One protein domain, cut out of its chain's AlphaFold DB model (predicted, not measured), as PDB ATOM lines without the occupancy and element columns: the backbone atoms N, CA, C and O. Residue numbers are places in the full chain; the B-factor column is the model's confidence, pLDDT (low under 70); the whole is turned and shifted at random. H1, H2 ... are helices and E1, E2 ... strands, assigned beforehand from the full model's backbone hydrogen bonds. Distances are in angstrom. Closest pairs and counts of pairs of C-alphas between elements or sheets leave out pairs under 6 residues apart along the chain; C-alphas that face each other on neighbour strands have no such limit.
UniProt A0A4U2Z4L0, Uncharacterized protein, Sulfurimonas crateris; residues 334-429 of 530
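Overview. This is residues 334 to 429 of the 530 residues of an uncharacterized protein of Sulfurimonas crateris (UniProt A0A4U2Z4L0). A long two-stranded hairpin, E1 and E2, widened by the shorter E3 along part of E2, makes an antiparallel wall, and the helices gather to one side of it round the longest one, H1. H2 packs over E1, H3 and H4 touch H1, and residues 410 to 429, with no named element, arc from the end of H4 back toward the first printed residues. The printed part has 96 residues, with four named helices and three named strands in the order H1 H2 E1 E2 E3 H3 H4; the class is mixed, helices and strands. It is compact, with a radius of gyration of the C-alphas of 13.1 A, and spans 42 by 36 by 21 A.

Arrangement. The sheet is a meander, each strand the antiparallel neighbour of the one before: E1, residues 364 to 373, E2, residues 376 to 386, and E3, residues 389 to 394. In the hairpin of E1 and E2, at 156 degrees, N 367 and O 383 are 2.7 A apart, within hydrogen-bond range. In the hairpin of E2 and E3, at 146 degrees, N 382 and O 393 are 2.8 A apart, within hydrogen-bond range. H2, residues 351 to 360, makes two layers with the sheet, a helix on one face of it: it lies over E1 at a height of 8.5 A over the sheet, slantwise to the strands at 36 degrees to E1 on the local plane. The hub is H1, residues 334 to 347, which touches H2 at a steep tilt of 62 degrees, opposite ways; the closest C-alphas, of Ala 344 and Phe 357, are 5.7 A apart. With residues 334 to 338 alone H1 touches H3, residues 395 to 398; the C-alphas of Lys 338 and Ile 398 are closest, 5.6 A apart. With residues 345 to 346 alone it touches H4, residues 402 to 409, the same way at 37 degrees, only just steep; the C-alphas of Leu 345 and Leu 409 are closest, 6.4 A apart. H1, H3 and H4 only graze the sheet, and H2 and H3 are apart. Every O i to N i+4 pair is within hydrogen-bond range in H2 and H4, and 9 of 10 in H1; H3 is too short for such a pair.

Along the chain. H1 begins at C-alpha 334, (166.134, 154.205, 156.071), and is 20.5 A long; H2 measures 14.3 A. E1 is 27.3 A long, E2 29.8 A and E3 16.7 A, with C-alpha 376 at (144.504, 140.512, 151.483). H3 measures 5.4 A, and H4, 10.4 A, ends at C-alpha 409, (159.793, 136.125, 163.354).

Size, cuts and confidence. The C-alphas of Gly 375 and Glu 419, the two farthest apart, are 42.5 A from each other. The printed part has no cut, and the links between its named elements are tight. The mean pLDDT of the printed part is 80.1; residue 334, residues 387 to 389, residue 397, residues 418 to 423 and residues 426 to 429 are under 70.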
ATOM      1  N   ASN A 334     166.669 155.503 156.472       69.50
ATOM      2  CA  ASN A 334     166.134 154.205 156.071       69.50
ATOM      3  C   ASN A 334     167.095 153.048 156.406       69.50
ATOM      4  O   ASN A 334     166.636 151.993 156.826       69.50
ATOM      5  N   GLU A 335     168.414 153.221 156.264       72.19
ATOM      6  CA  GLU A 335     169.390 152.185 156.643       72.19
ATOM      7  C   GLU A 335     169.484 151.987 158.162       72.19
ATOM      8  O   GLU A 335     169.585 150.847 158.610       72.19
ATOM      9  N   ALA A 336     169.369 153.049 158.959       74.88
ATOM     10  CA  ALA A 336     169.286 152.948 160.415       74.88
ATOM     11  C   ALA A 336     168.011 152.209 160.847       74.88
ATOM     12  O   ALA A 336     168.096 151.229 161.582       74.88
ATOM     13  N   VAL A 337     166.842 152.582 160.300       83.94
ATOM     14  CA  VAL A 337     165.574 151.866 160.549       83.94
ATOM     15  C   VAL A 337     165.677 150.403 160.130       83.94
ATOM     16  O   VAL A 337     165.178 149.516 160.821       83.94
ATOM     17  N   LYS A 338     166.337 150.124 159.003       87.94
ATOM     18  CA  LYS A 338     166.574 148.760 158.524       87.94
ATOM     19  C   LYS A 338     167.420 147.958 159.503       87.94
ATOM     20  O   LYS A 338     167.061 146.822 159.795       87.94
ATOM     21  N   LYS A 339     168.525 148.520 159.986       86.06
ATOM     22  CA  LYS A 339     169.412 147.858 160.945       86.06
ATOM     23  C   LYS A 339     168.732 147.653 162.288       86.06
ATOM     24  O   LYS A 339     168.785 146.540 162.788       86.06
ATOM     25  N   ASP A 340     168.023 148.651 162.808       88.25
ATOM     26  CA  ASP A 340     167.252 148.527 164.052       88.25
ATOM     27  C   ASP A 340     166.171 147.448 163.930       88.25
ATOM     28  O   ASP A 340     166.007 146.609 164.816       88.25
ATOM     29  N   LEU A 341     165.468 147.411 162.793       91.12
ATOM     30  CA  LEU A 341     164.495 146.364 162.492       91.12
ATOM     31  C   LEU A 341     165.159 144.982 162.421       91.12
ATOM     32  O   LEU A 341     164.638 144.026 162.990       91.12
ATOM     33  N   GLN A 342     166.295 144.862 161.733       89.94
ATOM     34  CA  GLN A 342     167.048 143.608 161.633       89.94
ATOM     35  C   GLN A 342     167.581 143.152 162.992       89.94
ATOM     36  O   GLN A 342     167.529 141.960 163.290       89.94
ATOM     37  N   GLU A 343     168.042 144.082 163.822       89.19
ATOM     38  CA  GLU A 343     168.523 143.810 165.170       89.19
ATOM     39  C   GLU A 343     167.382 143.300 166.049       89.19
ATOM     40  O   GLU A 343     167.469 142.207 166.604       89.19
ATOM     41  N   ALA A 344     166.250 144.006 166.072       89.75
ATOM     42  CA  ALA A 344     165.066 143.587 166.814       89.75
ATOM     43  C   ALA A 344     164.548 142.204 166.365       89.75
ATOM     44  O   ALA A 344     164.082 141.410 167.188       89.75
ATOM     45  N   LEU A 345     164.667 141.871 165.074       91.31
ATOM     46  CA  LEU A 345     164.258 140.575 164.522       91.31
ATOM     47  C   LEU A 345     165.133 139.396 164.965       91.31
ATOM     48  O   LEU A 345     164.642 138.261 164.949       91.31
ATOM     49  N   LYS A 346     166.375 139.623 165.413       89.31
ATOM     50  CA  LYS A 346     167.212 138.561 166.008       89.31
ATOM     51  C   LYS A 346     166.613 138.015 167.306       89.31
ATOM     52  O   LYS A 346     166.819 136.843 167.629       89.31
ATOM     53  N   TYR A 347     165.845 138.845 168.011       87.56
ATOM     54  CA  TYR A 347     165.276 138.538 169.324       87.56
ATOM     55  C   TYR A 347     163.772 138.244 169.259       87.56
ATOM     56  O   TYR A 347     163.290 137.336 169.934       87.56
ATOM     57  N   ALA A 348     163.013 138.979 168.437       89.56
ATOM     58  CA  ALA A 348     161.551 138.912 168.419       89.56
ATOM     59  C   ALA A 348     161.009 137.603 167.834       89.56
ATOM     60  O   ALA A 348     161.350 137.232 166.710       89.56
ATOM     61  N   ARG A 349     160.092 136.950 168.553       88.19
ATOM     62  CA  ARG A 349     159.379 135.730 168.113       88.19
ATOM     63  C   ARG A 349     158.020 136.014 167.485       88.19
ATOM     64  O   ARG A 349     157.419 135.157 166.847       88.19
ATOM     65  N   ASN A 350     157.492 137.212 167.699       88.25
ATOM     66  CA  ASN A 350     156.185 137.630 167.207       88.25
ATOM     67  C   ASN A 350     156.133 139.156 167.037       88.25
ATOM     68  O   ASN A 350     157.032 139.884 167.458       88.25
ATOM     69  N   GLU A 351     155.056 139.650 166.422       88.00
ATOM     70  CA  GLU A 351     154.845 141.088 166.209       88.00
ATOM     71  C   GLU A 351     154.846 141.906 167.505       88.00
ATOM     72  O   GLU A 351     155.295 143.051 167.508       88.00
ATOM     73  N   ARG A 352     154.311 141.348 168.598       88.88
ATOM     74  CA  ARG A 352     154.197 142.058 169.877       88.88
ATOM     75  C   ARG A 352     155.577 142.309 170.475       88.88
ATOM     76  O   ARG A 352     155.854 143.425 170.903       88.88
ATOM     77  N   GLU A 353     156.441 141.300 170.455       89.25
ATOM     78  CA  GLU A 353     157.837 141.417 170.884       89.25
ATOM     79  C   GLU A 353     158.636 142.350 169.976       89.25
ATOM     80  O   GLU A 353     159.384 143.186 170.473       89.25
ATOM     81  N   LEU A 354     158.422 142.279 168.658       90.81
ATOM     82  CA  LEU A 354     159.082 143.176 167.709       90.81
ATOM     83  C   LEU A 354     158.789 144.648 168.026       90.81
ATOM     84  O   LEU A 354     159.706 145.464 168.077       90.81
ATOM     85  N   LYS A 355     157.519 144.982 168.290       90.75
ATOM     86  CA  LYS A 355     157.130 146.336 168.707       90.75
ATOM     87  C   LYS A 355     157.803 146.744 170.011       90.75
ATOM     88  O   LYS A 355     158.297 147.859 170.101       90.75
ATOM     89  N   LEU A 356     157.836 145.845 170.993       87.44
ATOM     90  CA  LEU A 356     158.438 146.119 172.293       87.44
ATOM     91  C   LEU A 356     159.941 146.419 172.173       87.44
ATOM     92  O   LEU A 356     160.437 147.335 172.823       87.44
ATOM     93  N   PHE A 357     160.669 145.688 171.327       87.38
ATOM     94  CA  PHE A 357     162.100 145.929 171.113       87.38
ATOM     95  C   PHE A 357     162.376 147.221 170.348       87.38
ATOM     96  O   PHE A 357     163.286 147.961 170.719       87.38
ATOM     97  N   LEU A 358     161.555 147.549 169.349       88.06
ATOM     98  CA  LEU A 358     161.652 148.840 168.667       88.06
ATOM     99  C   LEU A 358     161.331 150.000 169.622       88.06
ATOM    100  O   LEU A 358     162.069 150.977 169.647       88.06
ATOM    101  N   GLN A 359     160.316 149.874 170.482       86.88
ATOM    102  CA  GLN A 359     160.020 150.876 171.518       86.88
ATOM    103  C   GLN A 359     161.200 151.094 172.463       86.88
ATOM    104  O   GLN A 359     161.587 152.231 172.709       86.88
ATOM    105  N   LYS A 360     161.827 150.010 172.938       82.06
ATOM    106  CA  LYS A 360     163.046 150.093 173.759       82.06
ATOM    107  C   LYS A 360     164.225 150.749 173.031       82.06
ATOM    108  O   LYS A 360     165.107 151.278 173.690       82.06
ATOM    109  N   SER A 361     164.210 150.741 171.700       76.19
ATOM    110  CA  SER A 361     165.192 151.407 170.836       76.19
ATOM    111  C   SER A 361     164.764 152.842 170.462       76.19
ATOM    112  O   SER A 361     165.228 153.387 169.463       76.19
ATOM    113  N   GLY A 362     163.838 153.462 171.205       77.75
ATOM    114  CA  GLY A 362     163.433 154.863 171.016       77.75
ATOM    115  C   GLY A 362     162.355 155.114 169.953       77.75
ATOM    116  O   GLY A 362     162.176 156.254 169.534       77.75
ATOM    117  N   TYR A 363     161.645 154.076 169.493       86.06
ATOM    118  CA  TYR A 363     160.527 154.222 168.552       86.06
ATOM    119  C   TYR A 363     159.201 154.383 169.309       86.06
ATOM    120  O   TYR A 363     158.539 153.396 169.656       86.06
ATOM    121  N   ASP A 364     158.772 155.622 169.521       82.50
ATOM    122  CA  ASP A 364     157.537 155.918 170.245       82.50
ATOM    123  C   ASP A 364     156.298 155.640 169.386       82.50
ATOM    124  O   ASP A 364     156.290 155.839 168.175       82.50
ATOM    125  N   GLY A 365     155.210 155.156 169.989       84.88
ATOM    126  CA  GLY A 365     153.943 154.961 169.266       84.88
ATOM    127  C   GLY A 365     154.011 154.013 168.052       84.88
ATOM    128  O   GLY A 365     153.228 154.173 167.116       84.88
ATOM    129  N   ILE A 366     154.935 153.041 168.046       90.56
ATOM    130  CA  ILE A 366     155.153 152.122 166.916       90.56
ATOM    131  C   ILE A 366     153.869 151.384 166.480       90.56
ATOM    132  O   ILE A 366     153.173 150.710 167.248       90.56
ATOM    133  N   GLY A 367     153.587 151.454 165.186       90.69
ATOM    134  CA  GLY A 367     152.476 150.815 164.501       90.69
ATOM    135  C   GLY A 367     152.892 150.272 163.135       90.69
ATOM    136  O   GLY A 367     153.958 150.586 162.608       90.69
ATOM    137  N   PHE A 368     152.031 149.444 162.546       91.06
ATOM    138  CA  PHE A 368     152.225 148.933 161.191       91.06
ATOM    139  C   PHE A 368     151.317 149.675 160.217       91.06
ATOM    140  O   PHE A 368     150.118 149.831 160.462       91.06
ATOM    141  N   LYS A 369     151.871 150.088 159.079       88.56
ATOM    142  CA  LYS A 369     151.092 150.620 157.959       88.56
ATOM    143  C   LYS A 369     150.581 149.438 157.148       88.56
ATOM    144  O   LYS A 369     151.386 148.639 156.683       88.56
ATOM    145  N   SER A 370     149.268 149.307 156.965       88.75
ATOM    146  CA  SER A 370     148.683 148.216 156.172       88.75
ATOM    147  C   SER A 370     148.096 148.714 154.851       88.75
ATOM    148  O   SER A 370     147.583 149.828 154.774       88.75
ATOM    149  N   LYS A 371     148.104 147.864 153.823       83.50
ATOM    150  CA  LYS A 371     147.414 148.089 152.546       83.50
ATOM    151  C   LYS A 371     146.797 146.788 152.040       83.50
ATOM    152  O   LYS A 371     147.336 145.709 152.271       83.50
ATOM    153  N   ASN A 372     145.670 146.891 151.340       81.25
ATOM    154  CA  ASN A 372     145.076 145.750 150.648       81.25
ATOM    155  C   ASN A 372     145.839 145.481 149.347       81.25
ATOM    156  O   ASN A 372     145.891 146.339 148.465       81.25
ATOM    157  N   ILE A 373     146.425 144.291 149.239       72.56
ATOM    158  CA  ILE A 373     147.145 143.809 148.058       72.56
ATOM    159  C   ILE A 373     146.527 142.459 147.688       72.56
ATOM    160  O   ILE A 373     146.485 141.546 148.512       72.56
ATOM    161  N   ASN A 374     146.000 142.340 146.466       71.94
ATOM    162  CA  ASN A 374     145.331 141.130 145.962       71.94
ATOM    163  C   ASN A 374     144.236 140.588 146.907       71.94
ATOM    164  O   ASN A 374     144.169 139.393 147.183       71.94
ATOM    165  N   GLY A 375     143.408 141.483 147.458       77.56
ATOM    166  CA  GLY A 375     142.303 141.120 148.354       77.56
ATOM    167  C   GLY A 375     142.712 140.727 149.778       77.56
ATOM    168  O   GLY A 375     141.843 140.408 150.583       77.56
ATOM    169  N   LYS A 376     144.007 140.776 150.125       78.81
ATOM    170  CA  LYS A 376     144.504 140.512 151.483       78.81
ATOM    171  C   LYS A 376     145.124 141.768 152.087       78.81
ATOM    172  O   LYS A 376     145.898 142.467 151.433       78.81
ATOM    173  N   ARG A 377     144.808 142.044 153.355       78.94
ATOM    174  CA  ARG A 377     145.451 143.113 154.128       78.94
ATOM    175  C   ARG A 377     146.878 142.684 154.461       78.94
ATOM    176  O   ARG A 377     147.076 141.652 155.095       78.94
ATOM    177  N   GLN A 378     147.862 143.460 154.023       82.25
ATOM    178  CA  GLN A 378     149.278 143.214 154.292       82.25
ATOM    179  C   GLN A 378     149.905 144.440 154.946       82.25
ATOM    180  O   GLN A 378     149.569 145.570 154.592       82.25
ATOM    181  N   ASN A 379     150.827 144.222 155.883       88.12
ATOM    182  CA  ASN A 379     151.651 145.300 156.414       88.12
ATOM    183  C   ASN A 379     152.693 145.683 155.355       88.12
ATOM    184  O   ASN A 379     153.341 144.826 154.769       88.12
ATOM    185  N   ILE A 380     152.829 146.970 155.071       87.69
ATOM    186  CA  ILE A 380     153.708 147.513 154.031       87.69
ATOM    187  C   ILE A 380     154.774 148.454 154.595       87.69
ATOM    188  O   ILE A 380     155.595 148.955 153.832       87.69
ATOM    189  N   GLY A 381     154.765 148.707 155.904       90.25
ATOM    190  CA  GLY A 381     155.741 149.566 156.561       90.25
ATOM    191  C   GLY A 381     155.507 149.732 158.057       90.25
ATOM    192  O   GLY A 381     154.548 149.189 158.615       90.25
ATOM    193  N   LEU A 382     156.374 150.530 158.674       91.44
ATOM    194  CA  LEU A 382     156.306 150.988 160.059       91.44
ATOM    195  C   LEU A 382     155.792 152.431 160.109       91.44
ATOM    196  O   LEU A 382     156.056 153.216 159.197       91.44
ATOM    197  N   LYS A 383     155.084 152.774 161.184       91.00
ATOM    198  CA  LYS A 383     154.722 154.142 161.574       91.00
ATOM    199  C   LYS A 383     155.138 154.340 163.027       91.00
ATOM    200  O   LYS A 383     154.832 153.477 163.838       91.00
ATOM    201  N   PHE A 384     155.825 155.422 163.357       89.88
ATOM    202  CA  PHE A 384     156.301 155.697 164.716       89.88
ATOM    203  C   PHE A 384     156.569 157.186 164.899       89.88
ATOM    204  O   PHE A 384     156.698 157.916 163.923       89.88
ATOM    205  N   ASN A 385     156.682 157.618 166.144       76.25
ATOM    206  CA  ASN A 385     157.134 158.941 166.522       76.25
ATOM    207  C   ASN A 385     158.612 158.886 166.905       76.25
ATOM    208  O   ASN A 385     159.071 157.931 167.530       76.25
ATOM    209  N   PHE A 386     159.353 159.920 166.528       70.12
ATOM    210  CA  PHE A 386     160.735 160.118 166.944       70.12
ATOM    211  C   PHE A 386     160.997 161.618 167.091       70.12
ATOM    212  O   PHE A 386     160.659 162.389 166.190       70.12
ATOM    213  N   LYS A 387     161.556 162.054 168.229       63.25
ATOM    214  CA  LYS A 387     161.779 163.482 168.551       63.25
ATOM    215  C   LYS A 387     160.546 164.369 168.279       63.25
ATOM    216  O   LYS A 387     160.635 165.393 167.607       63.25
ATOM    217  N   GLY A 388     159.369 163.929 168.729       56.84
ATOM    218  CA  GLY A 388     158.114 164.685 168.599       56.84
ATOM    219  C   GLY A 388     157.502 164.751 167.191       56.84
ATOM    220  O   GLY A 388     156.474 165.402 167.023       56.84
ATOM    221  N   LYS A 389     158.079 164.081 166.181       55.56
ATOM    222  CA  LYS A 389     157.536 164.016 164.809       55.56
ATOM    223  C   LYS A 389     157.118 162.598 164.435       55.56
ATOM    224  O   LYS A 389     157.782 161.635 164.811       55.56
ATOM    225  N   GLU A 390     156.043 162.482 163.660       70.56
ATOM    226  CA  GLU A 390     155.555 161.207 163.131       70.56
ATOM    227  C   GLU A 390     156.282 160.841 161.827       70.56
ATOM    228  O   GLU A 390     156.336 161.628 160.882       70.56
ATOM    229  N   TYR A 391     156.796 159.615 161.754       74.69
ATOM    230  CA  TYR A 391     157.475 159.047 160.596       74.69
ATOM    231  C   TYR A 391     156.756 157.801 160.084       74.69
ATOM    232  O   TYR A 391     156.137 157.038 160.830       74.69
ATOM    233  N   SER A 392     156.875 157.568 158.777       81.25
ATOM    234  CA  SER A 392     156.455 156.334 158.115       81.25
ATOM    235  C   SER A 392     157.581 155.813 157.228       81.25
ATOM    236  O   SER A 392     158.062 156.543 156.367       81.25
ATOM    237  N   VAL A 393     157.949 154.540 157.388       78.50
ATOM    238  CA  VAL A 393     158.953 153.866 156.546       78.50
ATOM    239  C   VAL A 393     158.333 152.639 155.909       78.50
ATOM    240  O   VAL A 393     157.878 151.725 156.599       78.50
ATOM    241  N   TYR A 394     158.305 152.605 154.582       79.69
ATOM    242  CA  TYR A 394     157.786 151.466 153.836       79.69
ATOM    243  C   TYR A 394     158.854 150.379 153.703       79.69
ATOM    244  O   TYR A 394     160.021 150.664 153.453       79.69
ATOM    245  N   TYR A 395     158.460 149.108 153.797       83.56
ATOM    246  CA  TYR A 395     159.409 147.989 153.746       83.56
ATOM    247  C   TYR A 395     160.218 147.952 152.438       83.56
ATOM    248  O   TYR A 395     161.408 147.645 152.448       83.56
ATOM    249  N   ASN A 396     159.623 148.378 151.320       74.31
ATOM    250  CA  ASN A 396     160.328 148.485 150.042       74.31
ATOM    251  C   ASN A 396     161.409 149.583 150.010       74.31
ATOM    252  O   ASN A 396     162.280 149.522 149.149       74.31
ATOM    253  N   GLN A 397     161.360 150.582 150.898       62.59
ATOM    254  CA  GLN A 397     162.392 151.620 151.020       62.59
ATOM    255  C   GLN A 397     163.628 151.124 151.783       62.59
ATOM    256  O   GLN A 397     164.690 151.729 151.674       62.59
ATOM    257  N   ILE A 398     163.493 150.024 152.527       77.38
ATOM    258  CA  ILE A 398     164.562 149.406 153.322       77.38
ATOM    259  C   ILE A 398     164.942 148.007 152.807       77.38
ATOM    260  O   ILE A 398     165.543 147.216 153.529       77.38
ATOM    261  N   ASP A 399     164.609 147.705 151.549       78.12
ATOM    262  CA  ASP A 399     164.878 146.426 150.874       78.12
ATOM    263  C   ASP A 399     164.390 145.190 151.656       78.12
ATOM    264  O   ASP A 399     165.099 144.188 151.754       78.12
ATOM    265  N   THR A 400     163.185 145.251 152.229       83.00
ATOM    266  CA  THR A 400     162.537 144.107 152.890       83.00
ATOM    267  C   THR A 400     161.054 144.026 152.527       83.00
ATOM    268  O   THR A 400     160.470 144.918 151.905       83.00
ATOM    269  N   THR A 401     160.407 142.939 152.927       86.81
ATOM    270  CA  THR A 401     158.972 142.701 152.759       86.81
ATOM    271  C   THR A 401     158.359 142.144 154.036       86.81
ATOM    272  O   THR A 401     159.046 141.603 154.903       86.81
ATOM    273  N   TRP A 402     157.031 142.224 154.144       89.31
ATOM    274  CA  TRP A 402     156.327 141.632 155.279       89.31
ATOM    275  C   TRP A 402     156.503 140.120 155.372       89.31
ATOM    276  O   TRP A 402     156.645 139.587 156.465       89.31
ATOM    277  N   SER A 403     156.546 139.434 154.229       85.81
ATOM    278  CA  SER A 403     156.799 137.995 154.163       85.81
ATOM    279  C   SER A 403     158.184 137.619 154.696       85.81
ATOM    280  O   SER A 403     158.338 136.583 155.334       85.81
ATOM    281  N   GLU A 404     159.198 138.454 154.465       87.31
ATOM    282  CA  GLU A 404     160.538 138.233 155.016       87.31
ATOM    283  C   GLU A 404     160.594 138.499 156.518       87.31
ATOM    284  O   GLU A 404     161.266 137.753 157.231       87.31
ATOM    285  N   ILE A 405     159.872 139.515 156.997       89.94
ATOM    286  CA  ILE A 405     159.747 139.824 158.426       89.94
ATOM    287  C   ILE A 405     159.047 138.677 159.150       89.94
ATOM    288  O   ILE A 405     159.578 138.163 160.129       89.94
ATOM    289  N   THR A 406     157.894 138.215 158.661       87.94
ATOM    290  CA  THR A 406     157.169 137.101 159.292       87.94
ATOM    291  C   THR A 406     157.976 135.814 159.262       87.94
ATOM    292  O   THR A 406     158.021 135.113 160.269       87.94
ATOM    293  N   ARG A 407     158.680 135.524 158.160       87.50
ATOM    294  CA  ARG A 407     159.607 134.386 158.094       87.50
ATOM    295  C   ARG A 407     160.689 134.474 159.168       87.50
ATOM    296  O   ARG A 407     160.954 133.473 159.818       87.50
ATOM    297  N   GLN A 408     161.284 135.650 159.365       88.69
ATOM    298  CA  GLN A 408     162.283 135.850 160.413       88.69
ATOM    299  C   GLN A 408     161.672 135.730 161.803       88.69
ATOM    300  O   GLN A 408     162.273 135.084 162.647       88.69
ATOM    301  N   LEU A 409     160.483 136.276 162.063       87.88
ATOM    302  CA  LEU A 409     159.793 136.125 163.354       87.88
ATOM    303  C   LEU A 409     159.542 134.653 163.714       87.88
ATOM    304  O   LEU A 409     159.682 134.288 164.876       87.88
ATOM    305  N   MET A 410     159.239 133.818 162.715       83.50
ATOM    306  CA  MET A 410     159.016 132.375 162.871       83.50
ATOM    307  C   MET A 410     160.305 131.539 162.946       83.50
ATOM    308  O   MET A 410     160.218 130.322 163.088       83.50
ATOM    309  N   ASP A 411     161.488 132.151 162.831       80.50
ATOM    310  CA  ASP A 411     162.762 131.439 162.953       80.50
ATOM    311  C   ASP A 411     162.945 130.904 164.384       80.50
ATOM    312  O   ASP A 411     162.785 131.639 165.361       80.50
ATOM    313  N   SER A 412     163.279 129.620 164.511       70.88
ATOM    314  CA  SER A 412     163.519 128.954 165.792       70.88
ATOM    315  C   SER A 412     164.848 129.360 166.440       70.88
ATOM    316  O   SER A 412     165.005 129.208 167.651       70.88
ATOM    317  N   ASN A 413     165.796 129.896 165.666       77.31
ATOM    318  CA  ASN A 413     167.133 130.272 166.132       77.31
ATOM    319  C   ASN A 413     167.179 131.728 166.625       77.31
ATOM    320  O   ASN A 413     167.865 132.578 166.054       77.31
ATOM    321  N   LYS A 414     166.432 132.027 167.693       82.44
ATOM    322  CA  LYS A 414     166.406 133.363 168.314       82.44
ATOM    323  C   LYS A 414     167.520 133.546 169.330       82.44
ATOM    324  O   LYS A 414     167.799 132.648 170.119       82.44
ATOM    325  N   GLN A 415     168.116 134.732 169.330       80.69
ATOM    326  CA  GLN A 415     169.135 135.107 170.305       80.69
ATOM    327  C   GLN A 415     168.489 135.508 171.639       80.69
ATOM    328  O   GLN A 415     167.329 135.928 171.680       80.69
ATOM    329  N   HIS A 416     169.240 135.384 172.734       76.06
ATOM    330  CA  HIS A 416     168.849 135.959 174.020       76.06
ATOM    331  C   HIS A 416     169.047 137.473 173.990       76.06
ATOM    332  O   HIS A 416     170.054 137.950 173.471       76.06
ATOM    333  N   LEU A 417     168.080 138.215 174.531       70.38
ATOM    334  CA  LEU A 417     168.173 139.667 174.622       70.38
ATOM    335  C   LEU A 417     169.350 140.041 175.549       70.38
ATOM    336  O   LEU A 417     169.409 139.491 176.651       70.38
ATOM    337  N   PRO A 418     170.266 140.931 175.134       67.00
ATOM    338  CA  PRO A 418     171.320 141.431 176.014       67.00
ATOM    339  C   PRO A 418     170.735 142.210 177.208       67.00
ATOM    340  O   PRO A 418     169.632 142.750 177.122       67.00
ATOM    341  N   GLU A 419     171.467 142.245 178.332       59.09
ATOM    342  CA  GLU A 419     171.083 143.017 179.531       59.09
ATOM    343  C   GLU A 419     171.174 144.536 179.303       59.09
ATOM    344  O   GLU A 419     170.441 145.304 179.924       59.09
ATOM    345  N   GLU A 420     172.029 144.968 178.375       61.66
ATOM    346  CA  GLU A 420     172.152 146.361 177.945       61.66
ATOM    347  C   GLU A 420     170.994 146.766 177.016       61.66
ATOM    348  O   GLU A 420     170.475 145.962 176.233       61.66
ATOM    349  N   ALA A 421     170.573 148.033 177.086       59.31
ATOM    350  CA  ALA A 421     169.536 148.561 176.207       59.31
ATOM    351  C   ALA A 421     169.964 148.450 174.732       59.31
ATOM    352  O   ALA A 421     171.100 148.761 174.381       59.31
ATOM    353  N   LEU A 422     169.038 148.037 173.859       65.12
ATOM    354  CA  LEU A 422     169.251 148.036 172.410       65.12
ATOM    355  C   LEU A 422     169.552 149.468 171.948       65.12
ATOM    356  O   LEU A 422     168.661 150.316 171.905       65.12
ATOM    357  N   ALA A 423     170.819 149.734 171.626       66.44
ATOM    358  CA  ALA A 423     171.238 151.020 171.097       66.44
ATOM    359  C   ALA A 423     170.592 151.240 169.723       66.44
ATOM    360  O   ALA A 423     170.748 150.438 168.804       66.44
ATOM    361  N   SER A 424     169.858 152.341 169.597       73.25
ATOM    362  CA  SER A 424     169.171 152.713 168.368       73.25
ATOM    363  C   SER A 424     170.146 153.319 167.369       73.25
ATOM    364  O   SER A 424     170.767 154.349 167.650       73.25
ATOM    365  N   ASN A 425     170.243 152.750 166.168       71.12
ATOM    366  CA  ASN A 425     170.940 153.411 165.068       71.12
ATOM    367  C   ASN A 425     170.209 154.704 164.679       71.12
ATOM    368  O   ASN A 425     170.855 155.656 164.246       71.12
ATOM    369  N   LEU A 426     168.890 154.786 164.909       68.44
ATOM    370  CA  LEU A 426     168.116 156.017 164.751       68.44
ATOM    371  C   LEU A 426     168.535 157.130 165.727       68.44
ATOM    372  O   LEU A 426     168.547 158.296 165.344       68.44
ATOM    373  N   ALA A 427     168.906 156.788 166.966       59.09
ATOM    374  CA  ALA A 427     169.434 157.756 167.937       59.09
ATOM    375  C   ALA A 427     170.809 158.304 167.523       59.09
ATOM    376  O   ALA A 427     171.124 159.455 167.813       59.09
ATOM    377  N   ASN A 428     171.583 157.508 166.780       50.97
ATOM    378  CA  ASN A 428     172.867 157.911 166.203       50.97
ATOM    379  C   ASN A 428     172.721 158.696 164.888       50.97
ATOM    380  O   ASN A 428     173.707 159.251 164.395       50.97
ATOM    381  N   LEU A 429     171.513 158.780 164.313       52.19
ATOM    382  CA  LEU A 429     171.256 159.654 163.174       52.19
ATOM    383  C   LEU A 429     171.274 161.104 163.638       52.19
ATOM    384  O   LEU A 429     170.312 161.641 164.196       52.19
TER     385      LEU A 429